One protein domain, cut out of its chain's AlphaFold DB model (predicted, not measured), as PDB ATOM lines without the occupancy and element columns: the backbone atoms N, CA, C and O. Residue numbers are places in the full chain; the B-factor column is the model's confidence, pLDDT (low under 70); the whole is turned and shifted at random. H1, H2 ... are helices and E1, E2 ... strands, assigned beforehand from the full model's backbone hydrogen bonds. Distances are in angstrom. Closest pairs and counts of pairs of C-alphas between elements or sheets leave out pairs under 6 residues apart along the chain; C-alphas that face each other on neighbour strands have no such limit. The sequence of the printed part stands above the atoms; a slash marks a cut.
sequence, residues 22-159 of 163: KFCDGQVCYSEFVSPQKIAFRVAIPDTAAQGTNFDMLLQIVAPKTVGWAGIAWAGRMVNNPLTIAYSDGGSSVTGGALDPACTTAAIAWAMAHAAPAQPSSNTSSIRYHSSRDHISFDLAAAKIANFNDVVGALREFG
ATOM      1  N   LYS A  22     160.397 -84.096 124.115       91.94
ATOM      2  CA  LYS A  22     161.203 -83.280 123.198       91.94
ATOM      3  C   LYS A  22     161.625 -84.079 121.955       91.94
ATOM      4  O   LYS A  22     162.202 -85.155 122.088       91.94
ATOM      5  N   PHE A  23     161.426 -83.510 120.769       94.38
ATOM      6  CA  PHE A  23     161.861 -84.054 119.477       94.38
ATOM      7  C   PHE A  23     162.498 -82.946 118.635       94.38
ATOM      8  O   PHE A  23     161.907 -81.882 118.511       94.38
ATOM      9  N   CYS A  24     163.669 -83.168 118.033       93.44
ATOM     10  CA  CYS A  24     164.310 -82.156 117.187       93.44
ATOM     11  C   CYS A  24     164.417 -82.633 115.732       93.44
ATOM     12  O   CYS A  24     164.916 -83.728 115.474       93.44
ATOM     13  N   ASP A  25     163.958 -81.792 114.803       88.31
ATOM     14  CA  ASP A  25     164.034 -81.965 113.351       88.31
ATOM     15  C   ASP A  25     164.913 -80.852 112.769       88.31
ATOM     16  O   ASP A  25     164.526 -79.679 112.736       88.31
ATOM     17  N   GLY A  26     166.143 -81.195 112.387       88.00
ATOM     18  CA  GLY A  26     167.134 -80.208 111.962       88.00
ATOM     19  C   GLY A  26     167.365 -79.126 113.024       88.00
ATOM     20  O   GLY A  26     167.865 -79.408 114.112       88.00
ATOM     21  N   GLN A  27     167.015 -77.878 112.697       87.19
ATOM     22  CA  GLN A  27     167.200 -76.710 113.569       87.19
ATOM     23  C   GLN A  27     166.016 -76.435 114.510       87.19
ATOM     24  O   GLN A  27     166.089 -75.498 115.305       87.19
ATOM     25  N   VAL A  28     164.929 -77.207 114.424       91.44
ATOM     26  CA  VAL A  28     163.706 -76.974 115.202       91.44
ATOM     27  C   VAL A  28     163.553 -78.060 116.253       91.44
ATOM     28  O   VAL A  28     163.541 -79.243 115.927       91.44
ATOM     29  N   CYS A  29     163.403 -77.671 117.516       93.25
ATOM     30  CA  CYS A  29     163.023 -78.589 118.583       93.25
ATOM     31  C   CYS A  29     161.562 -78.361 118.974       93.25
ATOM     32  O   CYS A  29     161.158 -77.254 119.309       93.25
ATOM     33  N   TYR A  30     160.789 -79.435 118.936       93.94
ATOM     34  CA  TYR A  30     159.375 -79.489 119.239       93.94
ATOM     35  C   TYR A  30     159.125 -80.205 120.563       93.94
ATOM     36  O   TYR A  30     159.877 -81.090 120.978       93.94
ATOM     37  N   SER A  31     157.982 -79.894 121.156       94.06
ATOM     38  CA  SER A  31     157.256 -80.819 122.014       94.06
ATOM     39  C   SER A  31     156.425 -81.747 121.129       94.06
ATOM     40  O   SER A  31     155.583 -81.277 120.364       94.06
ATOM     41  N   GLU A  32     156.689 -83.049 121.184       94.19
ATOM     42  CA  GLU A  32     156.077 -84.077 120.347       94.19
ATOM     43  C   GLU A  32     155.203 -85.021 121.166       94.19
ATOM     44  O   GLU A  32     155.620 -85.572 122.182       94.19
ATOM     45  N   PHE A  33     154.020 -85.307 120.641       94.00
ATOM     46  CA  PHE A  33     153.227 -86.457 121.035       94.00
ATOM     47  C   PHE A  33     152.955 -87.348 119.822       94.00
ATOM     48  O   PHE A  33     152.557 -86.856 118.766       94.00
ATOM     49  N   VAL A  34     153.105 -88.664 119.985       94.12
ATOM     50  CA  VAL A  34     152.758 -89.655 118.958       94.12
ATOM     51  C   VAL A  34     151.540 -90.456 119.403       94.12
ATOM     52  O   VAL A  34     151.578 -91.161 120.412       94.12
ATOM     53  N   SER A  35     150.458 -90.380 118.629       93.94
ATOM     54  CA  SER A  35     149.217 -91.095 118.925       93.94
ATOM     55  C   SER A  35     149.345 -92.613 118.719       93.94
ATOM     56  O   SER A  35     150.231 -93.080 117.987       93.94
ATOM     57  N   PRO A  36     148.424 -93.424 119.276       93.25
ATOM     58  CA  PRO A  36     148.360 -94.858 118.980       93.25
ATOM     59  C   PRO A  36     148.254 -95.167 117.474       93.25
ATOM     60  O   PRO A  36     148.788 -96.171 117.008       93.25
ATOM     61  N   GLN A  37     147.635 -94.265 116.705       94.12
ATOM     62  CA  GLN A  37     147.475 -94.325 115.248       94.12
ATOM     63  C   GLN A  37     148.717 -93.841 114.486       94.12
ATOM     64  O   GLN A  37     148.668 -93.692 113.267       94.12
ATOM     65  N   LYS A  38     149.838 -93.629 115.188       94.88
ATOM     66  CA  LYS A  38     151.133 -93.223 114.626       94.88
ATOM     67  C   LYS A  38     151.099 -91.848 113.960       94.88
ATOM     68  O   LYS A  38     151.819 -91.615 112.995       94.88
ATOM     69  N   ILE A  39     150.271 -90.946 114.488       94.69
ATOM     70  CA  ILE A  39     150.264 -89.536 114.094       94.69
ATOM     71  C   ILE A  39     151.144 -88.774 115.081       94.69
ATOM     72  O   ILE A  39     150.865 -88.806 116.279       94.69
ATOM     73  N   ALA A  40     152.183 -88.104 114.592       94.81
ATOM     74  CA  ALA A  40     152.981 -87.193 115.402       94.81
ATOM     75  C   ALA A  40     152.372 -85.788 115.349       94.81
ATOM     76  O   ALA A  40     152.179 -85.230 114.269       94.81
ATOM     77  N   PHE A  41     152.088 -85.227 116.520       93.88
ATOM     78  CA  PHE A  41     151.691 -83.840 116.717       93.88
ATOM     79  C   PHE A  41     152.835 -83.117 117.413       93.88
ATOM     80  O   PHE A  41     153.284 -83.548 118.476       93.88
ATOM     81  N   ARG A  42     153.322 -82.038 116.807       93.75
ATOM     82  CA  ARG A  42     154.540 -81.348 117.231       93.75
ATOM     83  C   ARG A  42     154.302 -79.854 117.313       93.75
ATOM     84  O   ARG A  42     153.799 -79.266 116.358       93.75
ATOM     85  N   VAL A  43     154.691 -79.255 118.431       92.75
ATOM     86  CA  VAL A  43     154.543 -77.818 118.677       92.75
ATOM     87  C   VAL A  43     155.882 -77.210 119.064       92.75
ATOM     88  O   VAL A  43     156.572 -77.743 119.932       92.75
ATOM     89  N   ALA A  44     156.229 -76.088 118.437       93.75
ATOM     90  CA  ALA A  44     157.303 -75.210 118.886       93.75
ATOM     91  C   ALA A  44     156.798 -73.764 118.976       93.75
ATOM     92  O   ALA A  44     155.970 -73.331 118.171       93.75
ATOM     93  N   ILE A  45     157.290 -73.031 119.969       93.75
ATOM     94  CA  ILE A  45     156.933 -71.640 120.269       93.75
ATOM     95  C   ILE A  45     158.213 -70.828 120.515       93.75
ATOM     96  O   ILE A  45     159.236 -71.415 120.887       93.75
ATOM     97  N   PRO A  46     158.197 -69.496 120.335       94.94
ATOM     98  CA  PRO A  46     159.355 -68.683 120.670       94.94
ATOM     99  C   PRO A  46     159.627 -68.740 122.175       94.94
ATOM    100  O   PRO A  46     158.707 -68.711 122.994       94.94
ATOM    101  N   ASP A  47     160.898 -68.800 122.561       93.50
ATOM    102  CA  ASP A  47     161.313 -68.714 123.966       93.50
ATOM    103  C   ASP A  47     160.979 -67.356 124.610       93.50
ATOM    104  O   ASP A  47     160.786 -67.273 125.824       93.50
ATOM    105  N   THR A  48     160.821 -66.323 123.783       92.12
ATOM    106  CA  THR A  48     160.360 -64.979 124.146       92.12
ATOM    107  C   THR A  48     158.839 -64.846 124.269       92.12
ATOM    108  O   THR A  48     158.363 -63.765 124.620       92.12
ATOM    109  N   ALA A  49     158.058 -65.908 124.012       89.88
ATOM    110  CA  ALA A  49     156.602 -65.867 124.132       89.88
ATOM    111  C   ALA A  49     156.179 -65.472 125.557       89.88
ATOM    112  O   ALA A  49     156.450 -66.186 126.529       89.88
ATOM    113  N   ALA A  50     155.479 -64.344 125.669       84.94
ATOM    114  CA  ALA A  50     154.985 -63.819 126.933       84.94
ATOM    115  C   ALA A  50     153.473 -64.026 127.056       84.94
ATOM    116  O   ALA A  50     152.718 -63.914 126.084       84.94
ATOM    117  N   GLN A  51     153.018 -64.311 128.274       84.69
ATOM    118  CA  GLN A  51     151.595 -64.441 128.568       84.69
ATOM    119  C   GLN A  51     150.847 -63.154 128.181       84.69
ATOM    120  O   GLN A  51     151.326 -62.048 128.422       84.69
ATOM    121  N   GLY A  52     149.669 -63.301 127.570       82.56
ATOM    122  CA  GLY A  52     148.838 -62.169 127.147       82.56
ATOM    123  C   GLY A  52     149.337 -61.429 125.901       82.56
ATOM    124  O   GLY A  52     148.736 -60.429 125.518       82.56
ATOM    125  N   THR A  53     150.402 -61.915 125.256       84.75
ATOM    126  CA  THR A  53     150.883 -61.400 123.967       84.75
ATOM    127  C   THR A  53     150.595 -62.396 122.852       84.75
ATOM    128  O   THR A  53     150.571 -63.606 123.081       84.75
ATOM    129  N   ASN A  54     150.378 -61.889 121.640       86.38
ATOM    130  CA  ASN A  54     150.267 -62.742 120.464       86.38
ATOM    131  C   ASN A  54     151.666 -63.181 120.025       86.38
ATOM    132  O   ASN A  54     152.589 -62.368 119.986       86.38
ATOM    133  N   PHE A  55     151.799 -64.449 119.655       88.19
ATOM    134  CA  PHE A  55     153.022 -65.017 119.104       88.19
ATOM    135  C   PHE A  55     152.673 -66.025 118.010       88.19
ATOM    136  O   PHE A  55     151.620 -66.663 118.049       88.19
ATOM    137  N   ASP A  56     153.575 -66.169 117.043       88.88
ATOM    138  CA  ASP A  56     153.494 -67.215 116.030       88.88
ATOM    139  C   ASP A  56     153.880 -68.563 116.652       88.88
ATOM    140  O   ASP A  56     154.687 -68.635 117.582       88.88
ATOM    141  N   MET A  57     153.337 -69.654 116.117       87.88
ATOM    142  CA  MET A  57     153.707 -71.004 116.531       87.88
ATOM    143  C   MET A  57     153.995 -71.897 115.330       87.88
ATOM    144  O   MET A  57     153.381 -71.757 114.274       87.88
ATOM    145  N   LEU A  58     154.895 -72.858 115.519       90.69
ATOM    146  CA  LEU A  58     155.107 -73.928 114.558       90.69
ATOM    147  C   LEU A  58     154.283 -75.132 114.987       90.69
ATOM    148  O   LEU A  58     154.457 -75.658 116.087       90.69
ATOM    149  N   LEU A  59     153.412 -75.578 114.090       89.31
ATOM    150  CA  LEU A  59     152.682 -76.826 114.217       89.31
ATOM    151  C   LEU A  59     153.116 -77.765 113.095       89.31
ATOM    152  O   LEU A  59     153.040 -77.408 111.923       89.31
ATOM    153  N   GLN A  60     153.508 -78.985 113.449       90.75
ATOM    154  CA  GLN A  60     153.737 -80.052 112.483       90.75
ATOM    155  C   GLN A  60     152.858 -81.253 112.837       90.75
ATOM    156  O   GLN A  60     152.836 -81.726 113.975       90.75
ATOM    157  N   ILE A  61     152.119 -81.736 111.837       91.12
ATOM    158  CA  ILE A  61     151.307 -82.947 111.923       91.12
ATOM    159  C   ILE A  61     151.861 -83.935 110.902       91.12
ATOM    160  O   ILE A  61     151.784 -83.700 109.698       91.12
ATOM    161  N   VAL A  62     152.421 -85.043 111.381       92.25
ATOM    162  CA  VAL A  62     152.942 -86.121 110.532       92.25
ATOM    163  C   VAL A  62     152.031 -87.326 110.696       92.25
ATOM    164  O   VAL A  62     152.025 -87.963 111.746       92.25
ATOM    165  N   ALA A  63     151.238 -87.629 109.672       92.50
ATOM    166  CA  ALA A  63     150.246 -88.698 109.706       92.50
ATOM    167  C   ALA A  63     150.510 -89.758 108.619       92.50
ATOM    168  O   ALA A  63     150.989 -89.419 107.532       92.50
ATOM    169  N   PRO A  64     150.162 -91.038 108.855       93.50
ATOM    170  CA  PRO A  64     150.132 -92.044 107.800       93.50
ATOM    171  C   PRO A  64     149.174 -91.643 106.670       93.50
ATOM    172  O   PRO A  64     148.107 -91.093 106.929       93.50
ATOM    173  N   LYS A  65     149.481 -92.024 105.422       88.56
ATOM    174  CA  LYS A  65     148.625 -91.737 104.247       88.56
ATOM    175  C   LYS A  65     147.211 -92.334 104.330       88.56
ATOM    176  O   LYS A  65     146.338 -91.959 103.562       88.56
ATOM    177  N   THR A  66     146.987 -93.281 105.241       91.31
ATOM    178  CA  THR A  66     145.673 -93.882 105.528       91.31
ATOM    179  C   THR A  66     144.788 -93.012 106.426       91.31
ATOM    180  O   THR A  66     143.658 -93.395 106.731       91.31
ATOM    181  N   VAL A  67     145.305 -91.891 106.930       93.62
ATOM    182  CA  VAL A  67     144.550 -90.896 107.691       93.62
ATOM    183  C   VAL A  67     144.017 -89.862 106.707       93.62
ATOM    184  O   VAL A  67     144.788 -89.218 106.005       93.62
ATOM    185  N   GLY A  68     142.693 -89.720 106.652       92.06
ATOM    186  CA  GLY A  68     142.029 -88.780 105.754       92.06
ATOM    187  C   GLY A  68     142.100 -87.342 106.259       92.06
ATOM    188  O   GLY A  68     142.284 -86.429 105.463       92.06
ATOM    189  N   TRP A  69     141.994 -87.147 107.575       93.88
ATOM    190  CA  TRP A  69     142.282 -85.876 108.236       93.88
ATOM    191  C   TRP A  69     142.749 -86.104 109.676       93.88
ATOM    192  O   TRP A  69     142.342 -87.072 110.331       93.88
ATOM    193  N   ALA A  70     143.581 -85.194 110.175       94.62
ATOM    194  CA  ALA A  70     144.007 -85.127 111.568       94.62
ATOM    195  C   ALA A  70     143.854 -83.695 112.084       94.62
ATOM    196  O   ALA A  70     143.909 -82.740 111.312       94.62
ATOM    197  N   GLY A  71     143.639 -83.533 113.383       92.88
ATOM    198  CA  GLY A  71     143.429 -82.211 113.942       92.88
ATOM    199  C   GLY A  71     143.647 -82.109 115.436       92.88
ATOM    200  O   GLY A  71     143.724 -83.111 116.149       92.88
ATOM    201  N   ILE A  72     143.737 -80.863 115.878       93.06
ATOM    202  CA  ILE A  72     143.980 -80.445 117.250       93.06
ATOM    203  C   ILE A  72     142.846 -79.528 117.705       93.06
ATOM    204  O   ILE A  72     142.414 -78.648 116.962       93.06
ATOM    205  N   ALA A  73     142.410 -79.708 118.951       92.56
ATOM    206  CA  ALA A  73     141.625 -78.729 119.684       92.56
ATOM    207  C   ALA A  73     142.518 -77.994 120.686       92.56
ATOM    208  O   ALA A  73     142.979 -78.576 121.679       92.56
ATOM    209  N   TRP A  74     142.743 -76.707 120.428       88.88
ATOM    210  CA  TRP A  74     143.464 -75.828 121.339       88.88
ATOM    211  C   TRP A  74     142.650 -75.701 122.638       88.88
ATOM    212  O   TRP A  74     141.428 -75.637 122.592       88.88
ATOM    213  N   ALA A  75     143.292 -75.771 123.807       83.56
ATOM    214  CA  ALA A  75     142.637 -75.862 125.126       83.56
ATOM    215  C   ALA A  75     141.830 -77.152 125.422       83.56
ATOM    216  O   ALA A  75     140.995 -77.190 126.332       83.56
ATOM    217  N   GLY A  76     142.085 -78.241 124.691       87.06
ATOM    218  CA  GLY A  76     141.775 -79.588 125.176       87.06
ATOM    219  C   GLY A  76     140.348 -80.085 124.962       87.06
ATOM    220  O   GLY A  76     140.058 -81.205 125.362       87.06
ATOM    221  N   ARG A  77     139.444 -79.325 124.336       89.62
ATOM    222  CA  ARG A  77     138.085 -79.800 124.004       89.62
ATOM    223  C   ARG A  77     137.592 -79.207 122.685       89.62
ATOM    224  O   ARG A  77     137.875 -78.054 122.379       89.62
ATOM    225  N   MET A  78     136.790 -79.973 121.946       90.94
ATOM    226  CA  MET A  78     136.288 -79.575 120.623       90.94
ATOM    227  C   MET A  78     135.346 -78.359 120.664       90.94
ATOM    228  O   MET A  78     135.405 -77.493 119.800       90.94
ATOM    229  N   VAL A  79     134.446 -78.300 121.648       91.75
ATOM    230  CA  VAL A  79     133.384 -77.283 121.690       91.75
ATOM    231  C   VAL A  79     133.918 -75.967 122.253       91.75
ATOM    232  O   VAL A  79     134.498 -75.950 123.341       91.75
ATOM    233  N   ASN A  80     133.642 -74.870 121.541       89.00
ATOM    234  CA  ASN A  80     133.981 -73.494 121.919       89.00
ATOM    235  C   ASN A  80     135.481 -73.236 122.106       89.00
ATOM    236  O   ASN A  80     135.850 -72.346 122.869       89.00
ATOM    237  N   ASN A  81     136.341 -74.003 121.435       87.75
ATOM    238  CA  ASN A  81     137.749 -73.649 121.322       87.75
ATOM    239  C   ASN A  81     138.193 -73.702 119.869       87.75
ATOM    240  O   ASN A  81     137.557 -74.369 119.049       87.75
ATOM    241  N   PRO A  82     139.290 -73.014 119.554       88.75
ATOM    242  CA  PRO A  82     139.802 -73.019 118.209       88.75
ATOM    243  C   PRO A  82     140.360 -74.393 117.834       88.75
ATOM    244  O   PRO A  82     140.979 -75.082 118.653       88.75
ATOM    245  N   LEU A  83     140.128 -74.788 116.584       90.69
ATOM    246  CA  LEU A  83     140.539 -76.076 116.040       90.69
ATOM    247  C   LEU A  83     141.487 -75.857 114.862       90.69
ATOM    248  O   LEU A  83     141.284 -74.949 114.054       90.69
ATOM    249  N   THR A  84     142.479 -76.733 114.749       90.88
ATOM    250  CA  THR A  84     143.318 -76.867 113.557       90.88
ATOM    251  C   THR A  84     143.074 -78.230 112.941       90.88
ATOM    252  O   THR A  84     143.268 -79.239 113.615       90.88
ATOM    253  N   ILE A  85     142.674 -78.269 111.671       91.25
ATOM    254  CA  ILE A  85     142.473 -79.503 110.905       91.25
ATOM    255  C   ILE A  85     143.413 -79.487 109.697       91.25
ATOM    256  O   ILE A  85     143.504 -78.476 109.005       91.25
ATOM    257  N   ALA A  86     144.087 -80.604 109.433       90.31
ATOM    258  CA  ALA A  86     144.992 -80.774 108.302       90.31
ATOM    259  C   ALA A  86     144.733 -82.096 107.565       90.31
ATOM    260  O   ALA A  86     144.344 -83.105 108.170       90.31
ATOM    261  N   TYR A  87     144.966 -82.091 106.254       88.94
ATOM    262  CA  TYR A  87     144.829 -83.251 105.373       88.94
ATOM    263  C   TYR A  87     145.748 -83.124 104.138       88.94
ATOM    264  O   TYR A  87     146.395 -82.105 103.909       88.94
ATOM    265  N   SER A  88     145.911 -84.218 103.390       77.94
ATOM    266  CA  SER A  88     147.102 -84.461 102.556       77.94
ATOM    267  C   SER A  88     147.192 -83.730 101.211       77.94
ATOM    268  O   SER A  88     148.221 -83.836 100.553       77.94
ATOM    269  N   ASP A  89     146.161 -83.026 100.754       71.69
ATOM    270  CA  ASP A  89     146.226 -82.241  99.504       71.69
ATOM    271  C   ASP A  89     146.822 -80.830  99.690       71.69
ATOM    272  O   ASP A  89     146.763 -80.010  98.775       71.69
ATOM    273  N   GLY A  90     147.377 -80.543 100.873       59.31
ATOM    274  CA  GLY A  90     147.898 -79.227 101.241       59.31
ATOM    275  C   GLY A  90     146.890 -78.332 101.968       59.31
ATOM    276  O   GLY A  90     147.268 -77.265 102.445       59.31
ATOM    277  N   GLY A  91     145.631 -78.752 102.112       60.09
ATOM    278  CA  GLY A  91     144.618 -78.049 102.884       60.09
ATOM    279  C   GLY A  91     144.855 -78.165 104.391       60.09
ATOM    280  O   GLY A  91     144.821 -79.246 104.981       60.09
ATOM    281  N   SER A  92     145.079 -77.020 105.031       60.41
ATOM    282  CA  SER A  92     144.982 -76.850 106.482       60.41
ATOM    283  C   SER A  92     144.005 -75.715 106.766       60.41
ATOM    284  O   SER A  92     144.066 -74.672 106.116       60.41
ATOM    285  N   SER A  93     143.089 -75.910 107.713       58.25
ATOM    286  CA  SER A  93     142.196 -74.855 108.194       58.25
ATOM    287  C   SER A  93     142.407 -74.635 109.686       58.25
ATOM    288  O   SER A  93     142.467 -75.577 110.482       58.25
ATOM    289  N   VAL A  94     142.566 -73.368 110.061       58.75
ATOM    290  CA  VAL A  94     142.785 -72.936 111.441       58.75
ATOM    291  C   VAL A  94     141.825 -71.799 111.736       58.75
ATOM    292  O   VAL A  94     141.715 -70.846 110.976       58.75
ATOM    293  N   THR A  95     141.124 -71.895 112.858       54.28
ATOM    294  CA  THR A  95     140.596 -70.712 113.548       54.28
ATOM    295  C   THR A  95     141.534 -70.506 114.738       54.28
ATOM    296  O   THR A  95     141.803 -71.478 115.436       54.28
ATOM    297  N   GLY A  96     142.135 -69.320 114.887       55.16
ATOM    298  CA  GLY A  96     143.338 -69.080 115.711       55.16
ATOM    299  C   GLY A  96     143.303 -69.656 117.133       55.16
ATOM    300  O   GLY A  96     142.309 -69.493 117.826       55.16
ATOM    301  N   GLY A  97     144.388 -70.324 117.549       60.84
ATOM    302  CA  GLY A  97     144.535 -71.039 118.828       60.84
ATOM    303  C   GLY A  97     144.873 -70.157 120.039       60.84
ATOM    304  O   GLY A  97     145.265 -69.004 119.896       60.84
ATOM    305  N   ALA A  98     144.753 -70.726 121.243       66.00
ATOM    306  CA  ALA A  98     145.210 -70.103 122.487       66.00
ATOM    307  C   ALA A  98     146.106 -71.078 123.265       66.00
ATOM    308  O   ALA A  98     145.675 -72.174 123.634       66.00
ATOM    309  N   LEU A  99     147.349 -70.667 123.510       73.12
ATOM    310  CA  LEU A  99     148.315 -71.333 124.381       73.12
ATOM    311  C   LEU A  99     148.830 -70.305 125.390       73.12
ATOM    312  O   LEU A  99     149.164 -69.191 125.000       73.12
ATOM    313  N   ASP A 100     148.914 -70.679 126.667       78.25
ATOM    314  CA  ASP A 100     149.616 -69.874 127.669       78.25
ATOM    315  C   ASP A 100     151.098 -70.287 127.697       78.25
ATOM    316  O   ASP A 100     151.413 -71.366 128.210       78.25
ATOM    317  N   PRO A 101     152.023 -69.471 127.158       77.56
ATOM    318  CA  PRO A 101     153.437 -69.824 127.082       77.56
ATOM    319  C   PRO A 101     154.139 -69.799 128.450       77.56
ATOM    320  O   PRO A 101     155.293 -70.227 128.551       77.56
ATOM    321  N   ALA A 102     153.489 -69.288 129.502       80.19
ATOM    322  CA  ALA A 102     154.018 -69.318 130.862       80.19
ATOM    323  C   ALA A 102     153.758 -70.661 131.567       80.19
ATOM    324  O   ALA A 102     154.459 -70.990 132.525       80.19
ATOM    325  N   CYS A 103     152.792 -71.458 131.099       79.19
ATOM    326  CA  CYS A 103     152.554 -72.790 131.643       79.19
ATOM    327  C   CYS A 103     153.688 -73.756 131.265       79.19
ATOM    328  O   CYS A 103     154.232 -73.706 130.167       79.19
ATOM    329  N   THR A 104     154.010 -74.695 132.159       80.25
ATOM    330  CA  THR A 104     154.930 -75.805 131.847       80.25
ATOM    331  C   THR A 104     154.271 -76.854 130.960       80.25
ATOM    332  O   THR A 104     154.952 -77.545 130.211       80.25
ATOM    333  N   THR A 105     152.941 -76.964 131.021       83.25
ATOM    334  CA  THR A 105     152.166 -77.906 130.216       83.25
ATOM    335  C   THR A 105     150.923 -77.267 129.609       83.25
ATOM    336  O   THR A 105     150.221 -76.534 130.305       83.25
ATOM    337  N   ALA A 106     150.587 -77.616 128.368       84.56
ATOM    338  CA  ALA A 106     149.330 -77.247 127.721       84.56
ATOM    339  C   ALA A 106     148.399 -78.454 127.583       84.56
ATOM    340  O   ALA A 106     148.775 -79.475 127.007       84.56
ATOM    341  N   ALA A 107     147.161 -78.316 128.059       85.50
ATOM    342  CA  ALA A 107     146.111 -79.295 127.805       85.50
ATOM    343  C   ALA A 107     145.576 -79.118 126.379       85.50
ATOM    344  O   ALA A 107     144.938 -78.114 126.060       85.50
ATOM    345  N   ILE A 108     145.830 -80.108 125.533       87.81
ATOM    346  CA  ILE A 108     145.422 -80.152 124.132       87.81
ATOM    347  C   ILE A 108     144.642 -81.441 123.885       87.81
ATOM    348  O   ILE A 108     144.801 -82.419 124.605       87.81
ATOM    349  N   ALA A 109     143.749 -81.453 122.901       91.44
ATOM    350  CA  ALA A 109     143.139 -82.690 122.430       91.44
ATOM    351  C   ALA A 109     143.442 -82.875 120.951       91.44
ATOM    352  O   ALA A 109     143.645 -81.902 120.228       91.44
ATOM    353  N   TRP A 110     143.456 -84.123 120.507       94.50
ATOM    354  CA  TRP A 110     143.661 -84.479 119.112       94.50
ATOM    355  C   TRP A 110     142.524 -85.358 118.613       94.50
ATOM    356  O   TRP A 110     141.842 -86.033 119.388       94.50
ATOM    357  N   ALA A 111     142.329 -85.360 117.300       96.25
ATOM    358  CA  ALA A 111     141.349 -86.190 116.627       96.25
ATOM    359  C   ALA A 111     141.819 -86.578 115.219       96.25
ATOM    360  O   ALA A 111     142.621 -85.874 114.608       96.25
ATOM    361  N   MET A 112     141.311 -87.692 114.693       95.75
ATOM    362  CA  MET A 112     141.499 -88.081 113.290       95.75
ATOM    363  C   MET A 112     140.314 -88.875 112.743       95.75
ATOM    364  O   MET A 112     139.596 -89.541 113.496       95.75
ATOM    365  N   ALA A 113     140.161 -88.879 111.418       96.19
ATOM    366  CA  ALA A 113     139.347 -89.864 110.706       96.19
ATOM    367  C   ALA A 113     140.090 -90.448 109.499       96.19
ATOM    368  O   ALA A 113     140.917 -89.791 108.871       96.19
ATOM    369  N   HIS A 114     139.774 -91.698 109.156       94.44
ATOM    370  CA  HIS A 114     140.268 -92.328 107.926       94.44
ATOM    371  C   HIS A 114     139.612 -91.755 106.666       94.44
ATOM    372  O   HIS A 114     140.203 -91.778 105.593       94.44
ATOM    373  N   ALA A 115     138.385 -91.243 106.786       93.94
ATOM    374  CA  ALA A 115     137.694 -90.606 105.676       93.94
ATOM    375  C   ALA A 115     138.312 -89.232 105.390       93.94
ATOM    376  O   ALA A 115     138.417 -88.410 106.300       93.94
ATOM    377  N   ALA A 116     138.684 -88.987 104.134       91.00
ATOM    378  CA  ALA A 116     139.120 -87.673 103.669       91.00
ATOM    379  C   ALA A 116     137.978 -86.634 103.755       91.00
ATOM    380  O   ALA A 116     136.802 -87.021 103.845       91.00
ATOM    381  N   PRO A 117     138.294 -85.326 103.715       92.31
ATOM    382  CA  PRO A 117     137.291 -84.287 103.503       92.31
ATOM    383  C   PRO A 117     136.464 -84.535 102.233       92.31
ATOM    384  O   PRO A 117     136.934 -85.153 101.279       92.31
ATOM    385  N   ALA A 118     135.221 -84.050 102.211       93.44
ATOM    386  CA  ALA A 118     134.320 -84.232 101.072       93.44
ATOM    387  C   ALA A 118     134.809 -83.546  99.784       93.44
ATOM    388  O   ALA A 118     134.552 -84.048  98.691       93.44
ATOM    389  N   GLN A 119     135.484 -82.405  99.911       90.19
ATOM    390  CA  GLN A 119     136.109 -81.640  98.833       90.19
ATOM    391  C   GLN A 119     137.534 -81.294  99.260       90.19
ATOM    392  O   GLN A 119     137.759 -80.196  99.762       90.19
ATOM    393  N   PRO A 120     138.483 -82.231  99.106       86.38
ATOM    394  CA  PRO A 120     139.817 -82.089  99.668       86.38
ATOM    395  C   PRO A 120     140.464 -80.727  99.294       86.38
ATOM    396  O   PRO A 120     140.831 -79.949 100.165       86.38
ATOM    397  N   SER A 121     140.399 -80.288  98.036       85.38
ATOM    398  CA  SER A 121     140.961 -78.992  97.608       85.38
ATOM    399  C   SER A 121     140.304 -77.722  98.196       85.38
ATOM    400  O   SER A 121     140.678 -76.619  97.805       85.38
ATOM    401  N   SER A 122     139.303 -77.832  99.078       86.31
ATOM    402  CA  SER A 122     138.623 -76.705  99.723       86.31
ATOM    403  C   SER A 122     138.870 -76.688 101.231       86.31
ATOM    404  O   SER A 122     138.432 -77.585 101.949       86.31
ATOM    405  N   ASN A 123     139.460 -75.604 101.741       83.88
ATOM    406  CA  ASN A 123     139.674 -75.387 103.181       83.88
ATOM    407  C   ASN A 123     138.378 -75.151 103.991       83.88
ATOM    408  O   ASN A 123     138.425 -75.055 105.217       83.88
ATOM    409  N   THR A 124     137.225 -75.085 103.319       86.94
ATOM    410  CA  THR A 124     135.882 -75.042 103.925       86.94
ATOM    411  C   THR A 124     135.105 -76.347 103.720       86.94
ATOM    412  O   THR A 124     133.904 -76.409 103.981       86.94
ATOM    413  N   SER A 125     135.771 -77.408 103.247       89.19
ATOM    414  CA  SER A 125     135.159 -78.720 103.060       89.19
ATOM    415  C   SER A 125     134.542 -79.250 104.349       89.19
ATOM    416  O   SER A 125     135.109 -79.145 105.437       89.19
ATOM    417  N   SER A 126     133.416 -79.948 104.210       92.44
ATOM    418  CA  SER A 126     132.923 -80.786 105.293       92.44
ATOM    419  C   SER A 126     133.885 -81.952 105.550       92.44
ATOM    420  O   SER A 126     134.504 -82.505 104.631       92.44
ATOM    421  N   ILE A 127     133.997 -82.328 106.820       92.38
ATOM    422  CA  ILE A 127     134.750 -83.493 107.288       92.38
ATOM    423  C   ILE A 127     133.807 -84.432 108.037       92.38
ATOM    424  O   ILE A 127     132.808 -84.008 108.620       92.38
ATOM    425  N   ARG A 128     134.115 -85.731 108.029       92.94
ATOM    426  CA  ARG A 128     133.383 -86.694 108.860       92.94
ATOM    427  C   ARG A 128     133.785 -86.581 110.324       92.94
ATOM    428  O   ARG A 128     134.891 -86.152 110.630       92.94
ATOM    429  N   TYR A 129     132.917 -87.067 111.208       95.00
ATOM    430  CA  TYR A 129     133.231 -87.251 112.622       95.00
ATOM    431  C   TYR A 129     134.495 -88.108 112.806       95.00
ATOM    432  O   TYR A 129     134.706 -89.081 112.078       95.00
ATOM    433  N   HIS A 130     135.329 -87.747 113.781       96.12
ATOM    434  CA  HIS A 130     136.571 -88.461 114.070       96.12
ATOM    435  C   HIS A 130     136.318 -89.903 114.522       96.12
ATOM    436  O   HIS A 130     135.467 -90.165 115.375       96.12
ATOM    437  N   SER A 131     137.112 -90.838 114.004       95.38
ATOM    438  CA  SER A 131     137.091 -92.244 114.421       95.38
ATOM    439  C   SER A 131     137.998 -92.523 115.621       95.38
ATOM    440  O   SER A 131     137.811 -93.531 116.292       95.38
ATOM    441  N   SER A 132     138.951 -91.635 115.921       96.06
ATOM    442  CA  SER A 132     139.754 -91.678 117.148       96.06
ATOM    443  C   SER A 132     140.057 -90.271 117.650       96.06
ATOM    444  O   SER A 132     140.194 -89.346 116.849       96.06
ATOM    445  N   ARG A 133     140.152 -90.122 118.972       95.38
ATOM    446  CA  ARG A 133     140.467 -88.866 119.662       95.38
ATOM    447  C   ARG A 133     141.016 -89.150 121.051       95.38
ATOM    448  O   ARG A 133     140.653 -90.175 121.624       95.38
ATOM    449  N   ASP A 134     141.795 -88.229 121.596       93.75
ATOM    450  CA  ASP A 134     142.146 -88.237 123.017       93.75
ATOM    451  C   ASP A 134     142.668 -86.866 123.478       93.75
ATOM    452  O   ASP A 134     142.808 -85.936 122.677       93.75
ATOM    453  N   HIS A 135     142.977 -86.755 124.766       90.31
ATOM    454  CA  HIS A 135     143.657 -85.619 125.378       90.31
ATOM    455  C   HIS A 135     145.167 -85.865 125.490       90.31
ATOM    456  O   HIS A 135     145.630 -86.988 125.681       90.31
ATOM    457  N   ILE A 136     145.939 -84.788 125.389       86.75
ATOM    458  CA  ILE A 136     147.397 -84.747 125.489       86.75
ATOM    459  C   ILE A 136     147.770 -83.606 126.433       86.75
ATOM    460  O   ILE A 136     147.139 -82.546 126.439       86.75
ATOM    461  N   SER A 137     148.836 -83.805 127.198       85.56
ATOM    462  CA  SER A 137     149.532 -82.719 127.879       85.56
ATOM    463  C   SER A 137     150.834 -82.435 127.131       85.56
ATOM    464  O   SER A 137     151.753 -83.255 127.161       85.56
ATOM    465  N   PHE A 138     150.898 -81.317 126.403       85.56
ATOM    466  CA  PHE A 138     152.144 -80.892 125.765       85.56
ATOM    467  C   PHE A 138     153.077 -80.286 126.799       85.56
ATOM    468  O   PHE A 138     152.661 -79.384 127.516       85.56
ATOM    469  N   ASP A 139     154.334 -80.721 126.827       87.94
ATOM    470  CA  ASP A 139     155.399 -80.051 127.567       87.94
ATOM    471  C   ASP A 139     155.776 -78.764 126.823       87.94
ATOM    472  O   ASP A 139     156.424 -78.806 125.775       87.94
ATOM    473  N   LEU A 140     155.339 -77.616 127.337       86.38
ATOM    474  CA  LEU A 140     155.629 -76.321 126.728       86.38
ATOM    475  C   LEU A 140     157.056 -75.853 127.009       86.38
ATOM    476  O   LEU A 140     157.584 -75.050 126.243       86.38
ATOM    477  N   ALA A 141     157.708 -76.359 128.059       86.38
ATOM    478  CA  ALA A 141     159.114 -76.058 128.297       86.38
ATOM    479  C   ALA A 141     159.983 -76.678 127.194       86.38
ATOM    480  O   ALA A 141     160.885 -76.020 126.678       86.38
ATOM    481  N   ALA A 142     159.657 -77.900 126.760       87.62
ATOM    482  CA  ALA A 142     160.303 -78.544 125.617       87.62
ATOM    483  C   ALA A 142     159.991 -77.874 124.263       87.62
ATOM    484  O   ALA A 142     160.772 -78.035 123.325       87.62
ATOM    485  N   ALA A 143     158.881 -77.131 124.162       90.50
ATOM    486  CA  ALA A 143     158.449 -76.456 122.935       90.50
ATOM    487  C   ALA A 143     159.158 -75.116 122.669       90.50
ATOM    488  O   ALA A 143     159.071 -74.602 121.555       90.50
ATOM    489  N   LYS A 144     159.815 -74.513 123.668       92.56
ATOM    490  CA  LYS A 144     160.454 -73.194 123.527       92.56
ATOM    491  C   LYS A 144     161.768 -73.284 122.752       92.56
ATOM    492  O   LYS A 144     162.653 -74.055 123.125       92.56
ATOM    493  N   ILE A 145     161.914 -72.454 121.718       94.56
ATOM    494  CA  ILE A 145     163.137 -72.356 120.907       94.56
ATOM    495  C   ILE A 145     163.602 -70.904 120.733       94.56
ATOM    496  O   ILE A 145     162.790 -70.001 120.542       94.56
ATOM    497  N   ALA A 146     164.921 -70.695 120.773       94.50
ATOM    498  CA  ALA A 146     165.543 -69.368 120.686       94.50
ATOM    499  C   ALA A 146     165.653 -68.837 119.247       94.50
ATOM    500  O   ALA A 146     165.537 -67.642 118.995       94.50
ATOM    501  N   ASN A 147     165.834 -69.730 118.275       92.75
ATOM    502  CA  ASN A 147     165.965 -69.416 116.850       92.75
ATOM    503  C   ASN A 147     164.609 -69.359 116.119       92.75
ATOM    504  O   ASN A 147     164.548 -69.570 114.909       92.75
ATOM    505  N   PHE A 148     163.509 -69.116 116.841       93.81
ATOM    506  CA  PHE A 148     162.151 -69.224 116.301       93.81
ATOM    507  C   PHE A 148     161.926 -68.347 115.062       93.81
ATOM    508  O   PHE A 148     161.434 -68.828 114.042       93.81
ATOM    509  N   ASN A 149     162.317 -67.073 115.135       90.75
ATOM    510  CA  ASN A 149     162.098 -66.114 114.050       90.75
ATOM    511  C   ASN A 149     162.881 -66.485 112.783       90.75
ATOM    512  O   ASN A 149     162.346 -66.360 111.683       90.75
ATOM    513  N   ASP A 150     164.103 -66.999 112.938       89.75
ATOM    514  CA  ASP A 150     164.933 -67.450 111.816       89.75
ATOM    515  C   ASP A 150     164.290 -68.656 111.119       89.75
ATOM    516  O   ASP A 150     164.194 -68.707 109.893       89.75
ATOM    517  N   VAL A 151     163.781 -69.607 111.911       89.12
ATOM    518  CA  VAL A 151     163.081 -70.796 111.409       89.12
ATOM    519  C   VAL A 151     161.794 -70.414 110.680       89.12
ATOM    520  O   VAL A 151     161.537 -70.931 109.595       89.12
ATOM    521  N   VAL A 152     160.983 -69.511 111.240       87.56
ATOM    522  CA  VAL A 152     159.763 -69.024 110.576       87.56
ATOM    523  C   VAL A 152     160.100 -68.328 109.259       87.56
ATOM    524  O   VAL A 152     159.417 -68.572 108.264       87.56
ATOM    525  N   GLY A 153     161.151 -67.503 109.233       83.31
ATOM    526  CA  GLY A 153     161.641 -66.864 108.013       83.31
ATOM    527  C   GLY A 153     161.963 -67.888 106.926       83.31
ATOM    528  O   GLY A 153     161.396 -67.824 105.838       83.31
ATOM    529  N   ALA A 154     162.772 -68.896 107.259       81.62
ATOM    530  CA  ALA A 154     163.127 -69.967 106.332       81.62
ATOM    531  C   ALA A 154     161.899 -70.768 105.857       81.62
ATOM    532  O   ALA A 154     161.739 -71.025 104.666       81.62
ATOM    533  N   LEU A 155     160.985 -71.142 106.758       77.25
ATOM    534  CA  LEU A 155     159.793 -71.925 106.404       77.25
ATOM    535  C   LEU A 155     158.827 -71.167 105.485       77.25
ATOM    536  O   LEU A 155     158.212 -71.781 104.609       77.25
ATOM    537  N   ARG A 156     158.711 -69.844 105.645       72.88
ATOM    538  CA  ARG A 156     157.912 -68.994 104.751       72.88
ATOM    539  C   ARG A 156     158.473 -68.974 103.326       72.88
ATOM    540  O   ARG A 156     157.694 -68.930 102.379       72.88
ATOM    541  N   GLU A 157     159.790 -69.076 103.158       63.88
ATOM    542  CA  GLU A 157     160.435 -69.151 101.838       63.88
ATOM    543  C   GLU A 157     160.226 -70.509 101.144       63.88
ATOM    544  O   GLU A 157     160.134 -70.567  99.919       63.88
ATOM    545  N   PHE A 158     160.067 -71.599 101.908       59.34
ATOM    546  CA  PHE A 158     159.794 -72.946 101.380       59.34
ATOM    547  C   PHE A 158     158.299 -73.275 101.212       59.34
ATOM    548  O   PHE A 158     157.946 -74.423 100.937       59.34
ATOM    549  N   GLY A 159     157.412 -72.285 101.346       54.31
ATOM    550  CA  GLY A 159     155.979 -72.465 101.112       54.31
ATOM    551  C   GLY A 159     155.241 -73.202 102.231       54.31
ATOM    552  O   GLY A 159     154.195 -73.800 101.972       54.31
TER     553      GLY A 159
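This is residues 22 to 159 of the 163 residues of an uncharacterized protein of Magnaporthe oryzae (strain P131) (UniProt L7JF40). Two strongly twisted sheets make a sandwich, E1 E2 E3 E4 over E7 E6 E5 E8 E9, with their strands crossed at 47 degrees. The ten-residue H2 covers part of the first sheet on the side away from the second, and the short H1 sits where E9 ends, near strands of both sheets. The printed part has 138 residues, with nine named strands followed by two named helices; both sheets are antiparallel, in the orders just given. The class is mixed, helices and strands, with 66 residues, under half, in named elements. The whole is compact, with a radius of gyration of the C-alphas of 14.7 A and spans of 40 by 32 by 26 A.

E1, residues 22 to 25, begins at C-alpha 22, (161.203, -83.280, 123.198). E2, residues 28 to 34, is 17.2 A long, and E3, residues 40 to 46, 20.3 A. E4 is residues 58 to 62, E5 69 to 73, E6 83 to 86 and E7 92 to 94. E8, residues 105 to 113, is 26.2 A long and begins at (152.166, -77.906, 130.216). E9, residues 132 to 139, is 22.1 A long. H1 is residues 140 to 143; H2, residues 148 to 157, is 14.6 A long and ends at C-alpha 157, (160.435, -69.151, 101.838).

E1 to E4 form a meander, each strand the antiparallel neighbour of the one before. N 23 and O 30 of E1 and E2 are 2.9 A apart, N 31 and O 43 of E2 and E3 2.8 A, and N 42 and O 60 of E3 and E4 2.9 A, within hydrogen-bond range. E5 E6 E7 form another meander, and E5 E6 E7 E8 a Greek key, in which E8 is also the antiparallel neighbour of E5. There N 72 and O 84 are 2.8 A apart, N 93 and O 85 2.9 A, and N 71 and O 111 2.8 A; for the hairpin E8 and E9, N 136 and O 108 are 2.7 A apart. The parts of the sheets that face each other are 10.5 A centre to centre. H1 is on the first sheet at a height of 7.0 A, the closest C-alphas to E3 being Ala 44 and Ala 143, 4.4 A; it only grazes the other sheet. H2 is on the opposite face, over E3, with C-alphas Pro 46 and Phe 148 5.2 A apart. Every O i to N i+4 pair of H2 is within hydrogen-bond range; H1 is too short for one.

The C-alphas farthest apart are those of Thr 48 and Ala 118, 39.8 A. The printed part has no cut. The links E3 to E4 and E8 to E9 are long, with 11 and 18 residues. Mean pLDDT of the printed part is 87.0; residues 90 to 98 and 157 to 159 are under 70.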